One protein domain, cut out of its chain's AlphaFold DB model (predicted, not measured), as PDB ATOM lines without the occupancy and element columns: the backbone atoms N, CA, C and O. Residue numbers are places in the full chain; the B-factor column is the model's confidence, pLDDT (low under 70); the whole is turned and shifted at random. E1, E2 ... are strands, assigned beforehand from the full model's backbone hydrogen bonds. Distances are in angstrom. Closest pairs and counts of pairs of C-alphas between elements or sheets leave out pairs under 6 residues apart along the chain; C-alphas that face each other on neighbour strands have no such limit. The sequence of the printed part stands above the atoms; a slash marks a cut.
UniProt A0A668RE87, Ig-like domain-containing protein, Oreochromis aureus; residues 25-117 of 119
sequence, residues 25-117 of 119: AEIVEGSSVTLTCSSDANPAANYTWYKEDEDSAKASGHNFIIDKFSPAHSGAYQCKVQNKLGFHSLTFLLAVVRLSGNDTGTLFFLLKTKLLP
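AT A GLANCE: This is residues 25 to 117 of the 119 residues of the protein "Ig-like domain-containing protein" of Oreochromis aureus (UniProt A0A668RE87). A long, strongly twisted sheet of six strands, curled like part of a barrel, has a small two-stranded sheet, E2 and E5, over one face: a lopsided sandwich in which the small sheet covers only part of the large one. The long hairpins E6-E7 and E7-E8 make the length, with the turn after E6 at one end and the link after E7 at the other. The printed part has 93 residues, with no named helix and eight named strands in the order E1 to E8; the class is all strand. The large sheet runs E1, E8, E7, E6, E3, E4, and both sheets are antiparallel. The whole is a rod of 52 by 22 by 22 A, only just compact and close to loose, with a radius of gyration of the C-alphas of 14.7 A.

HOW THE PARTS SIT: E1, residues 25 to 28, is an edge strand and the antiparallel neighbour of E8, residues 107 to 116, with N 27 and O 108 at 2.7 A. E2, residues 33 to 36, pairs with E5, residues 63 to 66, antiparallel at 162 degrees, with N 35 and O 64 at 2.8 A. E3, residues 46 to 51, forms a hairpin with the other edge strand, E4, residues 54 to 60, where N 58 and O 49 are 2.8 A apart. E6, residues 75 to 83, is the antiparallel neighbour of E3, with N 48 and O 80 at 2.9 A. E6, E7, residues 86 to 97, and E8 form a meander, each strand the antiparallel neighbour of the one before; N 79 and O 90 are 2.8 A apart, as are N 93 and O 111. In the sandwich, two sheets face to face, the facing parts are 7.4 A centre to centre and the strands of the one stand at 13 degrees to those of the other. The closest C-alphas of E3 and E5 are those of Trp 49 and Phe 64, 7.3 A apart. E2 and E8 are apart.

IN THESE COORDINATES: E1 begins at C-alpha 25, (111.959, 103.925, 141.096). E6 is 26.2 A long, E7 35.8 A and E8 27.3 A. E7 begins at C-alpha 86, (92.725, 81.772, 136.124), and E8 ends at C-alpha 116, (104.901, 84.794, 136.282).

THE WHOLE: The C-alphas farthest apart, those of Lys 84 and Asn 102, are 52.4 A apart. The printed part has no cut and no long link. The mean pLDDT of the printed part is 73.5; residues 25 to 27, 38 to 42 and 97 to 117 are under 70.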
ATOM      1  N   ALA A  25     112.293 102.590 140.599       66.12
ATOM      2  CA  ALA A  25     111.959 103.925 141.096       66.12
ATOM      3  C   ALA A  25     112.670 104.162 142.427       66.12
ATOM      4  O   ALA A  25     112.630 103.284 143.287       66.12
ATOM      5  N   GLU A  26     113.301 105.323 142.572       68.00
ATOM      6  CA  GLU A  26     113.959 105.746 143.805       68.00
ATOM      7  C   GLU A  26     112.930 106.337 144.778       68.00
ATOM      8  O   GLU A  26     112.060 107.121 144.400       68.00
ATOM      9  N   ILE A  27     113.004 105.911 146.030       68.69
ATOM     10  CA  ILE A  27     112.107 106.248 147.128       68.69
ATOM     11  C   ILE A  27     112.987 106.712 148.289       68.69
ATOM     12  O   ILE A  27     114.062 106.160 148.524       68.69
ATOM     13  N   VAL A  28     112.517 107.713 149.028       71.38
ATOM     14  CA  VAL A  28     113.204 108.278 150.197       71.38
ATOM     15  C   VAL A  28     112.609 107.705 151.486       71.38
ATOM     16  O   VAL A  28     111.398 107.477 151.562       71.38
ATOM     17  N   GLU A  29     113.439 107.503 152.513       75.44
ATOM     18  CA  GLU A  29     112.987 107.054 153.840       75.44
ATOM     19  C   GLU A  29     111.869 107.945 154.393       75.44
ATOM     20  O   GLU A  29     111.884 109.164 154.230       75.44
ATOM     21  N   GLY A  30     110.881 107.340 155.046       75.88
ATOM     22  CA  GLY A  30     109.741 108.054 155.618       75.88
ATOM     23  C   GLY A  30     108.683 108.496 154.599       75.88
ATOM     24  O   GLY A  30     107.622 108.961 155.017       75.88
ATOM     25  N   SER A  31     108.911 108.306 153.296       78.88
ATOM     26  CA  SER A  31     107.909 108.572 152.254       78.88
ATOM     27  C   SER A  31     106.847 107.470 152.193       78.88
ATOM     28  O   SER A  31     107.099 106.335 152.594       78.88
ATOM     29  N   SER A  32     105.665 107.779 151.658       80.31
ATOM     30  CA  SER A  32     104.642 106.765 151.374       80.31
ATOM     31  C   SER A  32     104.833 106.179 149.976       80.31
ATOM     32  O   SER A  32     104.969 106.907 148.991       80.31
ATOM     33  N   VAL A  33     104.813 104.852 149.880       79.38
ATOM     34  CA  VAL A  33     104.955 104.109 148.624       79.38
ATOM     35  C   VAL A  33     103.611 103.509 148.256       79.38
ATOM     36  O   VAL A  33     102.997 102.820 149.062       79.38
ATOM     37  N   THR A  34     103.162 103.742 147.024       79.19
ATOM     38  CA  THR A  34     101.947 103.115 146.493       79.19
ATOM     39  C   THR A  34     102.321 102.089 145.431       79.19
ATOM     40  O   THR A  34     102.835 102.435 144.367       79.19
ATOM     41  N   LEU A  35     102.055 100.816 145.717       78.75
ATOM     42  CA  LEU A  35     102.133  99.732 144.750       78.75
ATOM     43  C   LEU A  35     100.785  99.613 144.047       78.75
ATOM     44  O   LEU A  35      99.759  99.388 144.684       78.75
ATOM     45  N   THR A  36     100.790  99.747 142.726       74.75
ATOM     46  CA  THR A  36      99.579  99.627 141.913       74.75
ATOM     47  C   THR A  36      99.653  98.393 141.039       74.75
ATOM     48  O   THR A  36     100.604  98.194 140.280       74.75
ATOM     49  N   CYS A  37      98.597  97.600 141.124       75.12
ATOM     50  CA  CYS A  37      98.342  96.425 140.328       75.12
ATOM     51  C   CYS A  37      96.985  96.619 139.645       75.12
ATOM     52  O   CYS A  37      95.960  96.801 140.294       75.12
ATOM     53  N   SER A  38      96.982  96.633 138.321       68.31
ATOM     54  CA  SER A  38      95.781  96.793 137.493       68.31
ATOM     55  C   SER A  38      95.768  95.664 136.504       68.31
ATOM     56  O   SER A  38      96.849  95.320 136.085       68.31
ATOM     57  N   SER A  39      94.624  95.133 136.092       69.88
ATOM     58  CA  SER A  39      94.513  94.078 135.086       69.88
ATOM     59  C   SER A  39      93.318  94.332 134.177       69.88
ATOM     60  O   SER A  39      92.236  94.642 134.669       69.88
ATOM     61  N   ASP A  40      93.490  94.132 132.872       66.75
ATOM     62  CA  ASP A  40      92.404  94.216 131.882       66.75
ATOM     63  C   ASP A  40      91.549  92.914 131.825       66.75
ATOM     64  O   ASP A  40      90.981  92.564 130.788       66.75
ATOM     65  N   ALA A  41      91.459  92.179 132.943       62.31
ATOM     66  CA  ALA A  41      90.757  90.899 133.045       62.31
ATOM     67  C   ALA A  41      89.247  91.030 132.791       62.31
ATOM     68  O   ALA A  41      88.561  91.846 133.409       62.31
ATOM     69  N   ASN A  42      88.715  90.158 131.927       63.44
ATOM     70  CA  ASN A  42      87.280  90.017 131.687       63.44
ATOM     71  C   ASN A  42      86.859  88.535 131.781       63.44
ATOM     72  O   ASN A  42      87.301  87.730 130.961       63.44
ATOM     73  N   PRO A  43      86.001  88.127 132.738       73.50
ATOM     74  CA  PRO A  43      85.331  88.950 133.755       73.50
ATOM     75  C   PRO A  43      86.284  89.689 134.708       73.50
ATOM     76  O   PRO A  43      87.476  89.387 134.747       73.50
ATOM     77  N   ALA A  44      85.753  90.637 135.481       73.38
ATOM     78  CA  ALA A  44      86.541  91.387 136.455       73.38
ATOM     79  C   ALA A  44      87.293  90.445 137.409       73.38
ATOM     80  O   ALA A  44      86.722  89.479 137.922       73.38
ATOM     81  N   ALA A  45      88.578  90.721 137.623       78.44
ATOM     82  CA  ALA A  45      89.408  89.970 138.553       78.44
ATOM     83  C   ALA A  45      89.447  90.622 139.937       78.44
ATOM     84  O   ALA A  45      89.313  91.837 140.083       78.44
ATOM     85  N   ASN A  46      89.676  89.791 140.946       84.94
ATOM     86  CA  ASN A  46      89.953  90.209 142.310       84.94
ATOM     87  C   ASN A  46      91.456  90.385 142.509       84.94
ATOM     88  O   ASN A  46      92.250  89.613 141.971       84.94
ATOM     89  N   TYR A  47      91.820  91.375 143.318       83.50
ATOM     90  CA  TYR A  47      93.201  91.739 143.615       83.50
ATOM     91  C   TYR A  47      93.481  91.490 145.088       83.50
ATOM     92  O   TYR A  47      92.784  92.038 145.950       83.50
ATOM     93  N   THR A  48      94.527  90.722 145.359       87.81
ATOM     94  CA  THR A  48      94.975  90.421 146.715       87.81
ATOM     95  C   THR A  48      96.479  90.618 146.816       87.81
ATOM     96  O   THR A  48      97.228  90.159 145.956       87.81
ATOM     97  N   TRP A  49      96.919  91.293 147.871       89.00
ATOM     98  CA  TRP A  49      98.324  91.574 148.136       89.00
ATOM     99  C   TRP A  49      98.880  90.641 149.201       89.00
ATOM    100  O   TRP A  49      98.263  90.449 150.247       89.00
ATOM    101  N   TYR A  50     100.077  90.134 148.948       88.88
ATOM    102  CA  TYR A  50     100.841  89.265 149.832       88.88
ATOM    103  C   TYR A  50     102.262  89.804 149.980       88.88
ATOM    104  O   TYR A  50     102.749  90.537 149.117       88.88
ATOM    105  N   LYS A  51     102.939  89.427 151.061       88.31
ATOM    106  CA  LYS A  51     104.392  89.575 151.200       88.31
ATOM    107  C   LYS A  51     105.009  88.191 150.965       88.31
ATOM    108  O   LYS A  51     104.392  87.221 151.380       88.31
ATOM    109  N   GLU A  52     106.163  88.082 150.298       76.94
ATOM    110  CA  GLU A  52     106.741  86.810 149.786       76.94
ATOM    111  C   GLU A  52     107.028  85.737 150.863       76.94
ATOM    112  O   GLU A  52     107.270  84.588 150.519       76.94
ATOM    113  N   ASP A  53     106.848  86.053 152.148       72.81
ATOM    114  CA  ASP A  53     106.999  85.130 153.282       72.81
ATOM    115  C   ASP A  53     105.765  85.086 154.204       72.81
ATOM    116  O   ASP A  53     105.829  84.609 155.336       72.81
ATOM    117  N   GLU A  54     104.635  85.638 153.761       82.56
ATOM    118  CA  GLU A  54     103.408  85.692 154.545       82.56
ATOM    119  C   GLU A  54     102.224  85.130 153.752       82.56
ATOM    120  O   GLU A  54     101.793  85.704 152.752       82.56
ATOM    121  N   ASP A  55     101.623  84.056 154.269       77.56
ATOM    122  CA  ASP A  55     100.400  83.466 153.705       77.56
ATOM    123  C   ASP A  55      99.153  84.337 153.930       77.56
ATOM    124  O   ASP A  55      98.093  84.116 153.335       77.56
ATOM    125  N   SER A  56      99.258  85.346 154.798       86.62
ATOM    126  CA  SER A  56      98.154  86.248 155.100       86.62
ATOM    127  C   SER A  56      98.070  87.391 154.091       86.62
ATOM    128  O   SER A  56      99.061  88.031 153.734       86.62
ATOM    129  N   ALA A  57      96.848  87.664 153.632       88.12
ATOM    130  CA  ALA A  57      96.589  88.791 152.754       88.12
ATOM    131  C   ALA A  57      96.867  90.104 153.500       88.12
ATOM    132  O   ALA A  57      96.270  90.378 154.541       88.12
ATOM    133  N   LYS A  58      97.750  90.934 152.942       89.75
ATOM    134  CA  LYS A  58      98.089  92.255 153.488       89.75
ATOM    135  C   LYS A  58      97.042  93.305 153.154       89.75
ATOM    136  O   LYS A  58      96.800  94.207 153.948       89.75
ATOM    137  N   ALA A  59      96.454  93.199 151.967       90.19
ATOM    138  CA  ALA A  59      95.421  94.103 151.491       90.19
ATOM    139  C   ALA A  59      94.648  93.494 150.321       90.19
ATOM    140  O   ALA A  59      95.089  92.535 149.682       90.19
ATOM    141  N   SER A  60      93.511  94.104 150.012       89.81
ATOM    142  CA  SER A  60      92.720  93.830 148.820       89.81
ATOM    143  C   SER A  60      92.545  95.102 147.992       89.81
ATOM    144  O   SER A  60      92.559  96.217 148.513       89.81
ATOM    145  N   GLY A  61      92.383  94.928 146.681       86.56
ATOM    146  CA  GLY A  61      92.183  96.027 145.739       86.56
ATOM    147  C   GLY A  61      93.421  96.386 144.916       86.56
ATOM    148  O   GLY A  61      94.490  95.793 145.035       86.56
ATOM    149  N   HIS A  62      93.246  97.364 144.031       75.69
ATOM    150  CA  HIS A  62      94.229  97.712 143.000       75.69
ATOM    151  C   HIS A  62      95.496  98.365 143.563       75.69
ATOM    152  O   HIS A  62      96.560  98.275 142.955       75.69
ATOM    153  N   ASN A  63      95.389  99.028 144.715       80.38
ATOM    154  CA  ASN A  63      96.477  99.791 145.311       80.38
ATOM    155  C   ASN A  63      96.812  99.246 146.695       80.38
ATOM    156  O   ASN A  63      95.917  99.009 147.503       80.38
ATOM    157  N   PHE A  64      98.104  99.123 146.968       83.06
ATOM    158  CA  PHE A  64      98.641  98.840 148.286       83.06
ATOM    159  C   PHE A  64      99.570  99.973 148.703       83.06
ATOM    160  O   PHE A  64     100.494 100.322 147.968       83.06
ATOM    161  N   ILE A  65      99.299 100.567 149.861       84.12
ATOM    162  CA  ILE A  65     100.023 101.735 150.358       84.12
ATOM    163  C   ILE A  65     100.867 101.302 151.551       84.12
ATOM    164  O   ILE A  65     100.361 100.684 152.488       84.12
ATOM    165  N   ILE A  66     102.153 101.631 151.504       85.12
ATOM    166  CA  ILE A  66     103.084 101.490 152.618       85.12
ATOM    167  C   ILE A  66     103.423 102.900 153.081       85.12
ATOM    168  O   ILE A  66     104.134 103.629 152.387       85.12
ATOM    169  N   ASP A  67     102.901 103.288 154.238       83.94
ATOM    170  CA  ASP A  67     103.217 104.574 154.851       83.94
ATOM    171  C   ASP A  67     104.543 104.522 155.602       83.94
ATOM    172  O   ASP A  67     104.904 103.490 156.168       83.94
ATOM    173  N   LYS A  68     105.247 105.661 155.638       83.88
ATOM    174  CA  LYS A  68     106.528 105.825 156.344       83.88
ATOM    175  C   LYS A  68     107.514 104.705 156.010       83.88
ATOM    176  O   LYS A  68     107.947 103.948 156.880       83.88
ATOM    177  N   PHE A  69     107.849 104.605 154.726       80.56
ATOM    178  CA  PHE A  69     108.712 103.553 154.221       80.56
ATOM    179  C   PHE A  69     110.043 103.503 154.978       80.56
ATOM    180  O   PHE A  69     110.667 104.529 155.241       80.56
ATOM    181  N   SER A  70     110.459 102.296 155.345       81.44
ATOM    182  CA  SER A  70     111.608 102.045 156.205       81.44
ATOM    183  C   SER A  70     112.293 100.749 155.776       81.44
ATOM    184  O   SER A  70     111.667  99.913 155.112       81.44
ATOM    185  N   PRO A  71     113.549 100.512 156.194       78.94
ATOM    186  CA  PRO A  71     114.258  99.278 155.872       78.94
ATOM    187  C   PRO A  71     113.515  97.999 156.288       78.94
ATOM    188  O   PRO A  71     113.684  96.968 155.641       78.94
ATOM    189  N   ALA A  72     112.651  98.058 157.308       83.38
ATOM    190  CA  ALA A  72     111.840  96.925 157.762       83.38
ATOM    191  C   ALA A  72     110.730  96.518 156.770       83.38
ATOM    192  O   ALA A  72     110.244  95.386 156.805       83.38
ATOM    193  N   HIS A  73     110.335  97.426 155.875       83.81
ATOM    194  CA  HIS A  73     109.364  97.164 154.809       83.81
ATOM    195  C   HIS A  73     110.007  96.599 153.539       83.81
ATOM    196  O   HIS A  73     109.314  96.362 152.553       83.81
ATOM    197  N   SER A  74     111.317  96.368 153.547       82.38
ATOM    198  CA  SER A  74     112.002  95.720 152.433       82.38
ATOM    199  C   SER A  74     111.547  94.274 152.278       82.38
ATOM    200  O   SER A  74     111.183  93.600 153.247       82.38
ATOM    201  N   GLY A  75     111.591  93.801 151.043       85.38
ATOM    202  CA  GLY A  75     111.151  92.467 150.670       85.38
ATOM    203  C   GLY A  75     110.311  92.494 149.407       85.38
ATOM    204  O   GLY A  75     110.135  93.531 148.762       85.38
ATOM    205  N   ALA A  76     109.797  91.332 149.046       84.62
ATOM    206  CA  ALA A  76     108.963  91.178 147.875       84.62
ATOM    207  C   ALA A  76     107.480  91.172 148.247       84.62
ATOM    208  O   ALA A  76     107.047  90.537 149.208       84.62
ATOM    209  N   TYR A  77     106.704  91.897 147.455       84.69
ATOM    210  CA  TYR A  77     105.266  92.035 147.582       84.69
ATOM    211  C   TYR A  77     104.620  91.479 146.330       84.69
ATOM    212  O   TYR A  77     104.937  91.903 145.221       84.69
ATOM    213  N   GLN A  78     103.705  90.536 146.499       82.56
ATOM    214  CA  GLN A  78     103.046  89.873 145.394       82.56
ATOM    215  C   GLN A  78     101.596  90.339 145.292       82.56
ATOM    216  O   GLN A  78     100.803  90.164 146.215       82.56
ATOM    217  N   CYS A  79     101.241  90.923 144.153       80.12
ATOM    218  CA  CYS A  79      99.854  91.137 143.777       80.12
ATOM    219  C   CYS A  79      99.354  89.906 143.028       80.12
ATOM    220  O   CYS A  79      99.814  89.630 141.919       80.12
ATOM    221  N   LYS A  80      98.389  89.198 143.609       81.25
ATOM    222  CA  LYS A  80      97.657  88.120 142.957       81.25
ATOM    223  C   LYS A  80      96.359  88.670 142.378       81.25
ATOM    224  O   LYS A  80      95.502  89.165 143.107       81.25
ATOM    225  N   VAL A  81      96.218  88.549 141.068       79.19
ATOM    226  CA  VAL A  81      95.027  88.916 140.308       79.19
ATOM    227  C   VAL A  81      94.328  87.641 139.873       79.19
ATOM    228  O   VAL A  81      94.897  86.867 139.110       79.19
ATOM    229  N   GLN A  82      93.108  87.399 140.343       77.69
ATOM    230  CA  GLN A  82      92.410  86.135 140.108       77.69
ATOM    231  C   GLN A  82      90.965  86.334 139.657       77.69
ATOM    232  O   GLN A  82      90.222  87.134 140.219       77.69
ATOM    233  N   ASN A  83      90.546  85.536 138.680       76.38
ATOM    234  CA  ASN A  83      89.162  85.408 138.245       76.38
ATOM    235  C   ASN A  83      88.826  83.927 137.966       76.38
ATOM    236  O   ASN A  83      89.685  83.054 138.043       76.38
ATOM    237  N   LYS A  84      87.579  83.628 137.591       74.31
ATOM    238  CA  LYS A  84      87.089  82.294 137.222       74.31
ATOM    239  C   LYS A  84      87.869  81.610 136.091       74.31
ATOM    240  O   LYS A  84      87.747  80.406 135.927       74.31
ATOM    241  N   LEU A  85      88.619  82.375 135.293       73.25
ATOM    242  CA  LEU A  85      89.411  81.863 134.169       73.25
ATOM    243  C   LEU A  85      90.851  81.498 134.558       73.25
ATOM    244  O   LEU A  85      91.521  80.812 133.795       73.25
ATOM    245  N   GLY A  86      91.338  81.961 135.710       70.81
ATOM    246  CA  GLY A  86      92.725  81.772 136.124       70.81
ATOM    247  C   GLY A  86      93.224  82.887 137.035       70.81
ATOM    248  O   GLY A  86      92.464  83.762 137.460       70.81
ATOM    249  N   PHE A  87      94.520  82.856 137.335       72.31
ATOM    250  CA  PHE A  87      95.177  83.871 138.149       72.31
ATOM    251  C   PHE A  87      96.536  84.250 137.570       72.31
ATOM    252  O   PHE A  87      97.224  83.416 136.999       72.31
ATOM    253  N   HIS A  88      96.939  85.495 137.770       72.19
ATOM    254  CA  HIS A  88      98.285  85.983 137.509       72.19
ATOM    255  C   HIS A  88      98.849  86.604 138.776       72.19
ATOM    256  O   HIS A  88      98.105  87.160 139.583       72.19
ATOM    257  N   SER A  89     100.167  86.541 138.925       73.44
ATOM    258  CA  SER A  89     100.862  87.191 140.028       73.44
ATOM    259  C   SER A  89     101.937  88.131 139.497       73.44
ATOM    260  O   SER A  89     102.693  87.774 138.590       73.44
ATOM    261  N   LEU A  90     102.000  89.326 140.077       74.19
ATOM    262  CA  LEU A  90     103.060  90.301 139.855       74.19
ATOM    263  C   LEU A  90     103.823  90.508 141.150       74.19
ATOM    264  O   LEU A  90     103.212  90.788 142.180       74.19
ATOM    265  N   THR A  91     105.143  90.410 141.079       75.25
ATOM    266  CA  THR A  91     106.007  90.635 142.230       75.25
ATOM    267  C   THR A  91     106.660  92.018 142.133       75.25
ATOM    268  O   THR A  91     107.125  92.457 141.081       75.25
ATOM    269  N   PHE A  92     106.671  92.728 143.252       76.88
ATOM    270  CA  PHE A  92     107.322  94.012 143.455       76.88
ATOM    271  C   PHE A  92     108.398  93.818 144.510       76.88
ATOM    272  O   PHE A  92     108.084  93.512 145.656       76.88
ATOM    273  N   LEU A  93     109.660  93.983 144.143       77.44
ATOM    274  CA  LEU A  93     110.772  93.898 145.074       77.44
ATOM    275  C   LEU A  93     111.103  95.300 145.583       77.44
ATOM    276  O   LEU A  93     111.458  96.183 144.808       77.44
ATOM    277  N   LEU A  94     110.992  95.502 146.891       79.50
ATOM    278  CA  LEU A  94     111.437  96.716 147.557       79.50
ATOM    279  C   LEU A  94     112.790  96.446 148.209       79.50
ATOM    280  O   LEU A  94     112.894  95.621 149.120       79.50
ATOM    281  N   ALA A  95     113.821  97.133 147.723       75.56
ATOM    282  CA  ALA A  95     115.195  96.966 148.180       75.56
ATOM    283  C   ALA A  95     115.769  98.277 148.725       75.56
ATOM    284  O   ALA A  95     115.524  99.355 148.183       75.56
ATOM    285  N   VAL A  96     116.580  98.166 149.777       71.81
ATOM    286  CA  VAL A  96     117.381  99.269 150.318       71.81
ATOM    287  C   VAL A  96     118.759  99.243 149.677       71.81
ATOM    288  O   VAL A  96     119.432  98.215 149.736       71.81
ATOM    289  N   VAL A  97     119.220 100.366 149.131       67.88
ATOM    290  CA  VAL A  97     120.600 100.503 148.660       67.88
ATOM    291  C   VAL A  97     121.235 101.698 149.352       67.88
ATOM    292  O   VAL A  97     120.773 102.831 149.254       67.88
ATOM    293  N   ARG A  98     122.328 101.443 150.069       67.94
ATOM    294  CA  ARG A  98     123.156 102.504 150.642       67.94
ATOM    295  C   ARG A  98     124.190 102.900 149.596       67.94
ATOM    296  O   ARG A  98     125.081 102.104 149.307       67.94
ATOM    297  N   LEU A  99     124.066 104.090 149.009       55.62
ATOM    298  CA  LEU A  99     125.115 104.612 148.137       55.62
ATOM    299  C   LEU A  99     126.287 105.064 149.012       55.62
ATOM    300  O   LEU A  99     126.139 105.912 149.890       55.62
ATOM    301  N   SER A 100     127.463 104.478 148.801       55.00
ATOM    302  CA  SER A 100     128.692 104.920 149.456       55.00
ATOM    303  C   SER A 100     129.180 106.208 148.783       55.00
ATOM    304  O   SER A 100     130.048 106.172 147.914       55.00
ATOM    305  N   GLY A 101     128.575 107.344 149.122       55.22
ATOM    306  CA  GLY A 101     128.905 108.624 148.504       55.22
ATOM    307  C   GLY A 101     128.139 109.778 149.131       55.22
ATOM    308  O   GLY A 101     127.171 110.239 148.558       55.22
ATOM    309  N   ASN A 102     128.578 110.207 150.314       53.78
ATOM    310  CA  ASN A 102     128.310 111.488 150.987       53.78
ATOM    311  C   ASN A 102     126.870 112.022 151.170       53.78
ATOM    312  O   ASN A 102     126.718 113.047 151.829       53.78
ATOM    313  N   ASP A 103     125.828 111.341 150.706       53.88
ATOM    314  CA  ASP A 103     124.449 111.647 151.073       53.88
ATOM    315  C   ASP A 103     124.046 110.774 152.260       53.88
ATOM    316  O   ASP A 103     124.008 109.548 152.189       53.88
ATOM    317  N   THR A 104     123.713 111.400 153.385       54.31
ATOM    318  CA  THR A 104     123.175 110.749 154.592       54.31
ATOM    319  C   THR A 104     121.781 110.124 154.385       54.31
ATOM    320  O   THR A 104     121.070 109.868 155.355       54.31
ATOM    321  N   GLY A 105     121.360 109.904 153.135       54.03
ATOM    322  CA  GLY A 105     120.062 109.374 152.745       54.03
ATOM    323  C   GLY A 105     120.149 107.907 152.338       54.03
ATOM    324  O   GLY A 105     120.853 107.540 151.400       54.03
ATOM    325  N   THR A 106     119.396 107.052 153.025       58.16
ATOM    326  CA  THR A 106     119.122 105.700 152.544       58.16
ATOM    327  C   THR A 106     118.213 105.800 151.316       58.16
ATOM    328  O   THR A 106     117.089 106.290 151.430       58.16
ATOM    329  N   LEU A 107     118.680 105.337 150.153       57.50
ATOM    330  CA  LEU A 107     117.862 105.271 148.944       57.50
ATOM    331  C   LEU A 107     117.183 103.912 148.836       57.50
ATOM    332  O   LEU A 107     117.774 102.860 149.096       57.50
ATOM    333  N   PHE A 108     115.924 103.933 148.429       62.72
ATOM    334  CA  PHE A 108     115.119 102.735 148.280       62.72
ATOM    335  C   PHE A 108     114.717 102.573 146.826       62.72
ATOM    336  O   PHE A 108     114.283 103.525 146.193       62.72
ATOM    337  N   PHE A 109     114.839 101.366 146.288       61.00
ATOM    338  CA  PHE A 109     114.464 101.077 144.912       61.00
ATOM    339  C   PHE A 109     113.255 100.151 144.882       61.00
ATOM    340  O   PHE A 109     113.269  99.066 145.468       61.00
ATOM    341  N   LEU A 110     112.217 100.563 144.155       63.38
ATOM    342  CA  LEU A 110     111.127  99.682 143.755       63.38
ATOM    343  C   LEU A 110     111.509  98.978 142.456       63.38
ATOM    344  O   LEU A 110     111.421  99.570 141.385       63.38
ATOM    345  N   LEU A 111     111.902  97.715 142.544       61.69
ATOM    346  CA  LEU A 111     112.203  96.849 141.411       61.69
ATOM    347  C   LEU A 111     110.935  96.082 141.022       61.69
ATOM    348  O   LEU A 111     110.454  95.226 141.764       61.69
ATOM    349  N   LYS A 112     110.363  96.375 139.853       63.91
ATOM    350  CA  LYS A 112     109.210  95.611 139.342       63.91
ATOM    351  C   LYS A 112     109.708  94.324 138.714       63.91
ATOM    352  O   LYS A 112     110.479  94.384 137.761       63.91
ATOM    353  N   THR A 113     109.300  93.173 139.244       53.31
ATOM    354  CA  THR A 113     109.763  91.879 138.750       53.31
ATOM    355  C   THR A 113     108.695  91.140 137.952       53.31
ATOM    356  O   THR A 113     107.510  91.464 137.935       53.31
ATOM    357  N   LYS A 114     109.219  90.183 137.191       46.97
ATOM    358  CA  LYS A 114     108.631  89.350 136.145       46.97
ATOM    359  C   LYS A 114     107.165  88.962 136.380       46.97
ATOM    360  O   LYS A 114     106.809  88.412 137.417       46.97
ATOM    361  N   LEU A 115     106.349  89.142 135.340       50.03
ATOM    362  CA  LEU A 115     105.066  88.454 135.201       50.03
ATOM    363  C   LEU A 115     105.328  86.945 135.228       50.03
ATOM    364  O   LEU A 115     105.979  86.418 134.320       50.03
ATOM    365  N   LEU A 116     104.853  86.252 136.260       44.06
ATOM    366  CA  LEU A 116     104.901  84.794 136.282       44.06
ATOM    367  C   LEU A 116     103.789  84.265 135.356       44.06
ATOM    368  O   LEU A 116     102.614  84.578 135.581       44.06
ATOM    369  N   PRO A 117     104.128  83.525 134.280       38.19
ATOM    370  CA  PRO A 117     103.124  82.925 133.413       38.19
ATOM    371  C   PRO A 117     102.382  81.798 134.144       38.19
ATOM    372  O   PRO A 117     102.947  81.117 135.002       38.19
TER     373      PRO A 117